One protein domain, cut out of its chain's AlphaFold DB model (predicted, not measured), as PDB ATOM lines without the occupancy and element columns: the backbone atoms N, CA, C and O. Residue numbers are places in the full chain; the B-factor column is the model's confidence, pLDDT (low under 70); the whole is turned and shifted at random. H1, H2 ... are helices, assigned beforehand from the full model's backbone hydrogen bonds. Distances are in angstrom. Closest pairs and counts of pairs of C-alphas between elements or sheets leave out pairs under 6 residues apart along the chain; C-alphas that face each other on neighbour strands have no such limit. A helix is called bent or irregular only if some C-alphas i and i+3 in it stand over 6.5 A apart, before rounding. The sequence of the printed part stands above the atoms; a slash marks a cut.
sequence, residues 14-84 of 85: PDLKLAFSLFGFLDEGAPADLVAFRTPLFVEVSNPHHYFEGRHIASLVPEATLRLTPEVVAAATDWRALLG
ATOM      1  N   PRO A  14     354.845 266.838 157.646       92.88
ATOM      2  CA  PRO A  14     354.419 268.196 157.308       92.88
ATOM      3  C   PRO A  14     354.927 269.265 158.280       92.88
ATOM      4  O   PRO A  14     355.237 270.366 157.842       92.88
ATOM      5  N   ASP A  15     355.074 268.956 159.572       92.56
ATOM      6  CA  ASP A  15     355.552 269.935 160.557       92.56
ATOM      7  C   ASP A  15     357.026 270.277 160.331       92.56
ATOM      8  O   ASP A  15     357.424 271.437 160.415       92.56
ATOM      9  N   LEU A  16     357.833 269.265 159.994       93.38
ATOM     10  CA  LEU A  16     359.240 269.458 159.650       93.38
ATOM     11  C   LEU A  16     359.380 270.227 158.336       93.38
ATOM     12  O   LEU A  16     360.181 271.152 158.265       93.38
ATOM     13  N   LYS A  17     358.576 269.892 157.317       96.50
ATOM     14  CA  LYS A  17     358.562 270.643 156.053       96.50
ATOM     15  C   LYS A  17     358.214 272.108 156.289       96.50
ATOM     16  O   LYS A  17     358.939 272.969 155.819       96.50
ATOM     17  N   LEU A  18     357.170 272.386 157.071       95.38
ATOM     18  CA  LEU A  18     356.789 273.750 157.428       95.38
ATOM     19  C   LEU A  18     357.940 274.493 158.120       95.38
ATOM     20  O   LEU A  18     358.279 275.597 157.708       95.38
ATOM     21  N   ALA A  19     358.577 273.887 159.125       94.75
ATOM     22  CA  ALA A  19     359.688 274.511 159.843       94.75
ATOM     23  C   ALA A  19     360.906 274.769 158.938       94.75
ATOM     24  O   ALA A  19     361.471 275.862 158.960       94.75
ATOM     25  N   PHE A  20     361.301 273.794 158.118       95.75
ATOM     26  CA  PHE A  20     362.438 273.968 157.220       95.75
ATOM     27  C   PHE A  20     362.143 274.953 156.085       95.75
ATOM     28  O   PHE A  20     363.039 275.706 155.711       95.75
ATOM     29  N   SER A  21     360.909 275.016 155.580       96.00
ATOM     30  CA  SER A  21     360.490 276.044 154.621       96.00
ATOM     31  C   SER A  21     360.484 277.439 155.250       96.00
ATOM     32  O   SER A  21     361.020 278.359 154.647       96.00
ATOM     33  N   LEU A  22     359.977 277.596 156.482       96.00
ATOM     34  CA  LEU A  22     359.946 278.885 157.194       96.00
ATOM     35  C   LEU A  22     361.322 279.533 157.322       96.00
ATOM     36  O   LEU A  22     361.467 280.739 157.148       96.00
ATOM     37  N   PHE A  23     362.330 278.726 157.646       96.25
ATOM     38  CA  PHE A  23     363.701 279.200 157.792       96.25
ATOM     39  C   PHE A  23     364.516 279.059 156.501       96.25
ATOM     40  O   PHE A  23     365.714 279.312 156.530       96.25
ATOM     41  N   GLY A  24     363.912 278.673 155.372       95.75
ATOM     42  CA  GLY A  24     364.585 278.570 154.072       95.75
ATOM     43  C   GLY A  24     365.685 277.503 154.005       95.75
ATOM     44  O   GLY A  24     366.668 277.684 153.294       95.75
ATOM     45  N   PHE A  25     365.582 276.422 154.782       95.94
ATOM     46  CA  PHE A  25     366.532 275.299 154.753       95.94
ATOM     47  C   PHE A  25     366.299 274.338 153.578       95.94
ATOM     48  O   PHE A  25     367.189 273.555 153.264       95.94
ATOM     49  N   LEU A  26     365.119 274.377 152.948       94.50
ATOM     50  CA  LEU A  26     364.792 273.567 151.761       94.50
ATOM     51  C   LEU A  26     364.934 274.337 150.442       94.50
ATOM     52  O   LEU A  26     364.589 273.794 149.397       94.50
ATOM     53  N   ASP A  27     365.391 275.587 150.491       92.81
ATOM     54  CA  ASP A  27     365.509 276.467 149.329       92.81
ATOM     55  C   ASP A  27     366.962 276.935 149.169       92.81
ATOM     56  O   ASP A  27     367.492 277.661 150.012       92.81
ATOM     57  N   GLU A  28     367.611 276.512 148.082       90.19
ATOM     58  CA  GLU A  28     368.969 276.947 147.726       90.19
ATOM     59  C   GLU A  28     369.017 278.437 147.347       90.19
ATOM     60  O   GLU A  28     370.066 279.070 147.469       90.19
ATOM     61  N   GLY A  29     367.882 279.009 146.929       92.94
ATOM     62  CA  GLY A  29     367.701 280.421 146.603       92.94
ATOM     63  C   GLY A  29     367.194 281.278 147.764       92.94
ATOM     64  O   GLY A  29     366.759 282.406 147.523       92.94
ATOM     65  N   ALA A  30     367.239 280.772 149.005       94.88
ATOM     66  CA  ALA A  30     366.710 281.485 150.163       94.88
ATOM     67  C   ALA A  30     367.304 282.908 150.282       94.88
ATOM     68  O   ALA A  30     368.522 283.077 150.136       94.88
ATOM     69  N   PRO A  31     366.487 283.935 150.605       95.75
ATOM     70  CA  PRO A  31     366.955 285.313 150.725       95.75
ATOM     71  C   PRO A  31     368.172 285.448 151.648       95.75
ATOM     72  O   PRO A  31     368.182 284.927 152.765       95.75
ATOM     73  N   ALA A  32     369.205 286.170 151.204       96.69
ATOM     74  CA  ALA A  32     370.461 286.293 151.949       96.69
ATOM     75  C   ALA A  32     370.266 286.884 153.358       96.69
ATOM     76  O   ALA A  32     370.986 286.531 154.291       96.69
ATOM     77  N   ASP A  33     369.270 287.752 153.532       97.06
ATOM     78  CA  ASP A  33     368.911 288.335 154.821       97.06
ATOM     79  C   ASP A  33     368.205 287.335 155.757       97.06
ATOM     80  O   ASP A  33     368.459 287.363 156.960       97.06
ATOM     81  N   LEU A  34     367.408 286.397 155.231       96.62
ATOM     82  CA  LEU A  34     366.885 285.254 155.990       96.62
ATOM     83  C   LEU A  34     368.018 284.319 156.432       96.62
ATOM     84  O   LEU A  34     368.031 283.851 157.572       96.62
ATOM     85  N   VAL A  35     368.992 284.062 155.554       96.75
ATOM     86  CA  VAL A  35     370.174 283.254 155.898       96.75
ATOM     87  C   VAL A  35     370.992 283.933 156.998       96.75
ATOM     88  O   VAL A  35     371.367 283.283 157.979       96.75
ATOM     89  N   ALA A  36     371.227 285.241 156.881       97.12
ATOM     90  CA  ALA A  36     371.925 286.021 157.898       97.12
ATOM     91  C   ALA A  36     371.168 286.023 159.236       97.12
ATOM     92  O   ALA A  36     371.790 285.879 160.285       97.12
ATOM     93  N   PHE A  37     369.834 286.116 159.205       96.56
ATOM     94  CA  PHE A  37     368.982 286.058 160.392       96.56
ATOM     95  C   PHE A  37     369.007 284.683 161.077       96.56
ATOM     96  O   PHE A  37     369.194 284.600 162.290       96.56
ATOM     97  N   ARG A  38     368.842 283.587 160.321       95.50
ATOM     98  CA  ARG A  38     368.738 282.237 160.902       95.50
ATOM     99  C   ARG A  38     370.068 281.698 161.416       95.50
ATOM    100  O   ARG A  38     370.070 280.925 162.367       95.50
ATOM    101  N   THR A  39     371.187 282.074 160.792       95.25
ATOM    102  CA  THR A  39     372.513 281.531 161.122       95.25
ATOM    103  C   THR A  39     372.819 281.606 162.621       95.25
ATOM    104  O   THR A  39     372.989 280.545 163.214       95.25
ATOM    105  N   PRO A  40     372.822 282.785 163.274       94.31
ATOM    106  CA  PRO A  40     373.118 282.872 164.703       94.31
ATOM    107  C   PRO A  40     372.046 282.229 165.593       94.31
ATOM    108  O   PRO A  40     372.365 281.824 166.704       94.31
ATOM    109  N   LEU A  41     370.795 282.104 165.128       92.81
ATOM    110  CA  LEU A  41     369.713 281.508 165.920       92.81
ATOM    111  C   LEU A  41     369.915 280.007 166.153       92.81
ATOM    112  O   LEU A  41     369.564 279.513 167.217       92.81
ATOM    113  N   PHE A  42     370.455 279.282 165.171       93.69
ATOM    114  CA  PHE A  42     370.577 277.820 165.225       93.69
ATOM    115  C   PHE A  42     371.963 277.313 165.661       93.69
ATOM    116  O   PHE A  42     372.158 276.099 165.744       93.69
ATOM    117  N   VAL A  43     372.917 278.203 165.957       91.69
ATOM    118  CA  VAL A  43     374.240 277.816 166.480       91.69
ATOM    119  C   VAL A  43     374.075 277.080 167.811       91.69
ATOM    120  O   VAL A  43     373.442 277.587 168.728       91.69
ATOM    121  N   GLU A  44     374.627 275.865 167.893       85.94
ATOM    122  CA  GLU A  44     374.684 275.013 169.098       85.94
ATOM    123  C   GLU A  44     373.339 274.679 169.774       85.94
ATOM    124  O   GLU A  44     373.308 274.031 170.820       85.94
ATOM    125  N   VAL A  45     372.206 275.005 169.144       85.50
ATOM    126  CA  VAL A  45     370.878 274.890 169.770       85.50
ATOM    127  C   VAL A  45     370.455 273.447 170.086       85.50
ATOM    128  O   VAL A  45     369.519 273.216 170.848       85.50
ATOM    129  N   SER A  46     371.130 272.453 169.499       79.94
ATOM    130  CA  SER A  46     370.891 271.034 169.777       79.94
ATOM    131  C   SER A  46     371.515 270.555 171.089       79.94
ATOM    132  O   SER A  46     371.197 269.453 171.537       79.94
ATOM    133  N   ASN A  47     372.422 271.328 171.694       85.56
ATOM    134  CA  ASN A  47     373.012 270.960 172.974       85.56
ATOM    135  C   ASN A  47     371.963 271.179 174.095       85.56
ATOM    136  O   ASN A  47     371.371 272.255 174.171       85.56
ATOM    137  N   PRO A  48     371.706 270.180 174.968       79.06
ATOM    138  CA  PRO A  48     370.665 270.245 176.000       79.06
ATOM    139  C   PRO A  48     370.739 271.458 176.935       79.06
ATOM    140  O   PRO A  48     369.720 271.856 177.501       79.06
ATOM    141  N   HIS A  49     371.923 272.052 177.098       85.38
ATOM    142  CA  HIS A  49     372.107 273.268 177.886       85.38
ATOM    143  C   HIS A  49     371.462 274.511 177.243       85.38
ATOM    144  O   HIS A  49     371.164 275.461 177.962       85.38
ATOM    145  N   HIS A  50     371.151 274.467 175.942       86.44
ATOM    146  CA  HIS A  50     370.557 275.561 175.161       86.44
ATOM    147  C   HIS A  50     369.039 275.420 174.965       86.44
ATOM    148  O   HIS A  50     368.458 275.798 173.941       86.44
ATOM    149  N   TYR A  51     368.357 274.826 175.949       85.62
ATOM    150  CA  TYR A  51     366.905 274.652 175.906       85.62
ATOM    151  C   TYR A  51     366.160 275.980 175.682       85.62
ATOM    152  O   TYR A  51     365.151 276.015 174.970       85.62
ATOM    153  N   PHE A  52     366.630 277.072 176.293       88.56
ATOM    154  CA  PHE A  52     365.967 278.373 176.206       88.56
ATOM    155  C   PHE A  52     366.079 278.985 174.811       88.56
ATOM    156  O   PHE A  52     365.124 279.597 174.335       88.56
ATOM    157  N   GLU A  53     367.186 278.750 174.126       90.94
ATOM    158  CA  GLU A  53     367.463 279.170 172.763       90.94
ATOM    159  C   GLU A  53     366.557 278.406 171.793       90.94
ATOM    160  O   GLU A  53     365.826 279.017 171.011       90.94
ATOM    161  N   GLY A  54     366.453 277.080 171.933       90.69
ATOM    162  CA  GLY A  54     365.498 276.286 171.152       90.69
ATOM    163  C   GLY A  54     364.046 276.714 171.405       90.69
ATOM    164  O   GLY A  54     363.229 276.833 170.484       90.69
ATOM    165  N   ARG A  55     363.714 277.031 172.663       89.94
ATOM    166  CA  ARG A  55     362.399 277.557 173.051       89.94
ATOM    167  C   ARG A  55     362.127 278.939 172.455       89.94
ATOM    168  O   ARG A  55     360.963 279.204 172.125       89.94
ATOM    169  N   HIS A  56     363.152 279.783 172.343       91.94
ATOM    170  CA  HIS A  56     363.092 281.111 171.745       91.94
ATOM    171  C   HIS A  56     362.803 281.018 170.246       91.94
ATOM    172  O   HIS A  56     361.817 281.606 169.804       91.94
ATOM    173  N   ILE A  57     363.525 280.180 169.494       93.06
ATOM    174  CA  ILE A  57     363.244 279.936 168.065       93.06
ATOM    175  C   ILE A  57     361.787 279.505 167.872       93.06
ATOM    176  O   ILE A  57     361.045 280.087 167.082       93.06
ATOM    177  N   ALA A  58     361.328 278.533 168.666       91.06
ATOM    178  CA  ALA A  58     359.949 278.057 168.603       91.06
ATOM    179  C   ALA A  58     358.907 279.130 168.973       91.06
ATOM    180  O   ALA A  58     357.722 278.945 168.685       91.06
ATOM    181  N   SER A  59     359.307 280.211 169.653       91.38
ATOM    182  CA  SER A  59     358.437 281.335 170.014       91.38
ATOM    183  C   SER A  59     358.327 282.407 168.932       91.38
ATOM    184  O   SER A  59     357.312 283.095 168.918       91.38
ATOM    185  N   LEU A  60     359.298 282.492 168.013       93.81
ATOM    186  CA  LEU A  60     359.265 283.435 166.891       93.81
ATOM    187  C   LEU A  60     358.091 283.151 165.950       93.81
ATOM    188  O   LEU A  60     357.484 284.065 165.420       93.81
ATOM    189  N   VAL A  61     357.727 281.878 165.767       93.75
ATOM    190  CA  VAL A  61     356.690 281.488 164.800       93.75
ATOM    191  C   VAL A  61     355.282 281.818 165.338       93.75
ATOM    192  O   VAL A  61     354.849 281.211 166.325       93.75
ATOM    193  N   PRO A  62     354.496 282.707 164.710       94.12
ATOM    194  CA  PRO A  62     353.107 282.947 165.091       94.12
ATOM    195  C   PRO A  62     352.251 281.677 164.989       94.12
ATOM    196  O   PRO A  62     352.496 280.797 164.166       94.12
ATOM    197  N   GLU A  63     351.205 281.566 165.813       92.56
ATOM    198  CA  GLU A  63     350.271 280.433 165.710       92.56
ATOM    199  C   GLU A  63     349.560 280.396 164.348       92.56
ATOM    200  O   GLU A  63     349.362 279.320 163.792       92.56
ATOM    201  N   ALA A  64     349.219 281.564 163.793       94.00
ATOM    202  CA  ALA A  64     348.617 281.669 162.465       94.00
ATOM    203  C   ALA A  64     349.508 281.028 161.389       94.00
ATOM    204  O   ALA A  64     349.013 280.257 160.575       94.00
ATOM    205  N   THR A  65     350.823 281.261 161.457       95.00
ATOM    206  CA  THR A  65     351.807 280.632 160.570       95.00
ATOM    207  C   THR A  65     351.845 279.121 160.744       95.00
ATOM    208  O   THR A  65     351.879 278.397 159.756       95.00
ATOM    209  N   LEU A  66     351.797 278.621 161.987       92.44
ATOM    210  CA  LEU A  66     351.796 277.176 162.229       92.44
ATOM    211  C   LEU A  66     350.628 276.479 161.534       92.44
ATOM    212  O   LEU A  66     350.802 275.328 161.149       92.44
ATOM    213  N   ARG A  67     349.476 277.156 161.390       92.38
ATOM    214  CA  ARG A  67     348.242 276.654 160.753       92.38
ATOM    215  C   ARG A  67     348.270 276.672 159.223       92.38
ATOM    216  O   ARG A  67     347.345 276.141 158.612       92.38
ATOM    217  N   LEU A  68     349.287 277.277 158.611       94.75
ATOM    218  CA  LEU A  68     349.482 277.235 157.165       94.75
ATOM    219  C   LEU A  68     349.982 275.856 156.725       94.75
ATOM    220  O   LEU A  68     350.494 275.073 157.525       94.75
ATOM    221  N   THR A  69     349.851 275.558 155.433       94.19
ATOM    222  CA  THR A  69     350.477 274.364 154.858       94.19
ATOM    223  C   THR A  69     351.933 274.661 154.475       94.19
ATOM    224  O   THR A  69     352.269 275.822 154.206       94.19
ATOM    225  N   PRO A  70     352.816 273.647 154.418       94.31
ATOM    226  CA  PRO A  70     354.196 273.837 153.972       94.31
ATOM    227  C   PRO A  70     354.303 274.483 152.586       94.31
ATOM    228  O   PRO A  70     355.211 275.269 152.349       94.31
ATOM    229  N   GLU A  71     353.364 274.190 151.685       95.06
ATOM    230  CA  GLU A  71     353.326 274.734 150.326       95.06
ATOM    231  C   GLU A  71     353.035 276.240 150.333       95.06
ATOM    232  O   GLU A  71     353.681 276.992 149.608       95.06
ATOM    233  N   VAL A  72     352.109 276.693 151.189       95.94
ATOM    234  CA  VAL A  72     351.811 278.125 151.361       95.94
ATOM    235  C   VAL A  72     353.023 278.863 151.926       95.94
ATOM    236  O   VAL A  72     353.356 279.946 151.455       95.94
ATOM    237  N   VAL A  73     353.700 278.271 152.911       95.75
ATOM    238  CA  VAL A  73     354.917 278.837 153.507       95.75
ATOM    239  C   VAL A  73     356.048 278.918 152.480       95.75
ATOM    240  O   VAL A  73     356.698 279.951 152.380       95.75
ATOM    241  N   ALA A  74     356.276 277.854 151.706       94.12
ATOM    242  CA  ALA A  74     357.347 277.802 150.712       94.12
ATOM    243  C   ALA A  74     357.144 278.789 149.550       94.12
ATOM    244  O   ALA A  74     358.117 279.232 148.951       94.12
ATOM    245  N   ALA A  75     355.895 279.135 149.230       94.25
ATOM    246  CA  ALA A  75     355.567 280.106 148.189       94.25
ATOM    247  C   ALA A  75     355.583 281.569 148.675       94.25
ATOM    248  O   ALA A  75     355.404 282.484 147.868       94.25
ATOM    249  N   ALA A  76     355.744 281.812 149.978       93.31
ATOM    250  CA  ALA A  76     355.726 283.159 150.527       93.31
ATOM    251  C   ALA A  76     356.994 283.933 150.147       93.31
ATOM    252  O   ALA A  76     358.111 283.450 150.306       93.31
ATOM    253  N   THR A  77     356.818 285.174 149.699       91.44
ATOM    254  CA  THR A  77     357.931 286.066 149.344       91.44
ATOM    255  C   THR A  77     358.424 286.904 150.523       91.44
ATOM    256  O   THR A  77     359.571 287.344 150.524       91.44
ATOM    257  N   ASP A  78     357.578 287.112 151.537       94.62
ATOM    258  CA  ASP A  78     357.916 287.838 152.759       94.62
ATOM    259  C   ASP A  78     358.027 286.884 153.952       94.62
ATOM    260  O   ASP A  78     357.048 286.543 154.622       94.62
ATOM    261  N   TRP A  79     359.256 286.455 154.228       95.19
ATOM    262  CA  TRP A  79     359.554 285.575 155.352       95.19
ATOM    263  C   TRP A  79     359.377 286.268 156.715       95.19
ATOM    264  O   TRP A  79     359.114 285.587 157.710       95.19
ATOM    265  N   ARG A  80     359.492 287.604 156.791       96.12
ATOM    266  CA  ARG A  80     359.389 288.345 158.061       96.12
ATOM    267  C   ARG A  80     357.974 288.291 158.602       96.12
ATOM    268  O   ARG A  80     357.786 287.945 159.766       96.12
ATOM    269  N   ALA A  81     356.986 288.494 157.731       95.19
ATOM    270  CA  ALA A  81     355.577 288.338 158.076       95.19
ATOM    271  C   ALA A  81     355.269 286.940 158.645       95.19
ATOM    272  O   ALA A  81     354.516 286.809 159.613       95.19
ATOM    273  N   LEU A  82     355.896 285.889 158.100       95.44
ATOM    274  CA  LEU A  82     355.722 284.520 158.588       95.44
ATOM    275  C   LEU A  82     356.346 284.276 159.970       95.44
ATOM    276  O   LEU A  82     355.860 283.407 160.695       95.44
ATOM    277  N   LEU A  83     357.387 285.023 160.347       94.75
ATOM    278  CA  LEU A  83     358.078 284.935 161.643       94.75
ATOM    279  C   LEU A  83     357.708 286.072 162.614       94.75
ATOM    280  O   LEU A  83     358.356 286.228 163.650       94.75
ATOM    281  N   GLY A  84     356.688 286.871 162.285       88.19
ATOM    282  CA  GLY A  84     356.249 288.006 163.099       88.19
ATOM    283  C   GLY A  84     357.354 289.032 163.380       88.19
ATOM    284  O   GLY A  84     357.378 289.585 164.479       88.19
TER     285      GLY A  84
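Overview. This is residues 14 to 84 of the 85 residues of the protein "Unannotated protein" of freshwater metagenome (UniProt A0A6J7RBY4). A loose cluster of one helix, H1, and three short ones, H4, H5 and H6, makes one end of the domain, and the two longest helices, H2 and H3, reach from it toward the other end, where residues 47 to 52 stick out. The printed part has 71 residues, with six named helices in the order H1 to H6, and no named strand; the class is all helix. It is compact, with a radius of gyration of the C-alphas of 12.0 A, and spans 35 by 25 by 20 A.

Along the chain. The longest helix, H3, holds residues 48 to 60 and measures 19.7 A, from C-alpha 48 at (370.665, 270.245, 176.000). H3 is irregular, with C-alphas 49 and 52 8.2 A apart. H2, residues 32 to 42, measures 15.7 A and is only just irregular, with C-alphas 37 and 40 6.8 A apart. H1, residues 14 to 22, measures 12.0 A from C-alpha 14 at (354.419, 268.196, 157.308). H4 is residues 63 to 66, 5.0 A, H5 residues 70 to 74, 6.0 A, and H6 residues 79 to 82, 5.1 A, ending at C-alpha 82 at (355.722, 284.520, 158.588).

Arrangement. H3, with residues 53 to 57 alone, only just touches H2, with 3 pairs of C-alphas within 8 A; the closest C-alphas, of Leu 41 and Ile 57, are 7.0 A apart. They form a helical hairpin, at a steep tilt of 38 degrees, opposite ways. H2 is close to but not clearly touching H6, the closest C-alphas being those of Leu 34 and Trp 79, 7.4 A. H6 is likewise close to but not clearly touching H4, at 5.9 A between the closest C-alphas, of Thr 65 and Leu 82. H1 touches H5, with the closest C-alphas, of Leu 18 and Pro 70, 4.3 A apart. H1 and H3 are apart. Every O i to N i+4 pair is within hydrogen-bond range in H1 and H5, against 5 of 7 in H2 and 7 of 9 in H3; H4 and H6 are too short for such a pair.

Size, cuts and confidence. The C-alphas of His 49 and Ala 75, the two farthest apart, are 34.7 A apart. The printed part has no cut and no long link. Mean pLDDT of the printed part is 92.9, and no printed residue is under 70.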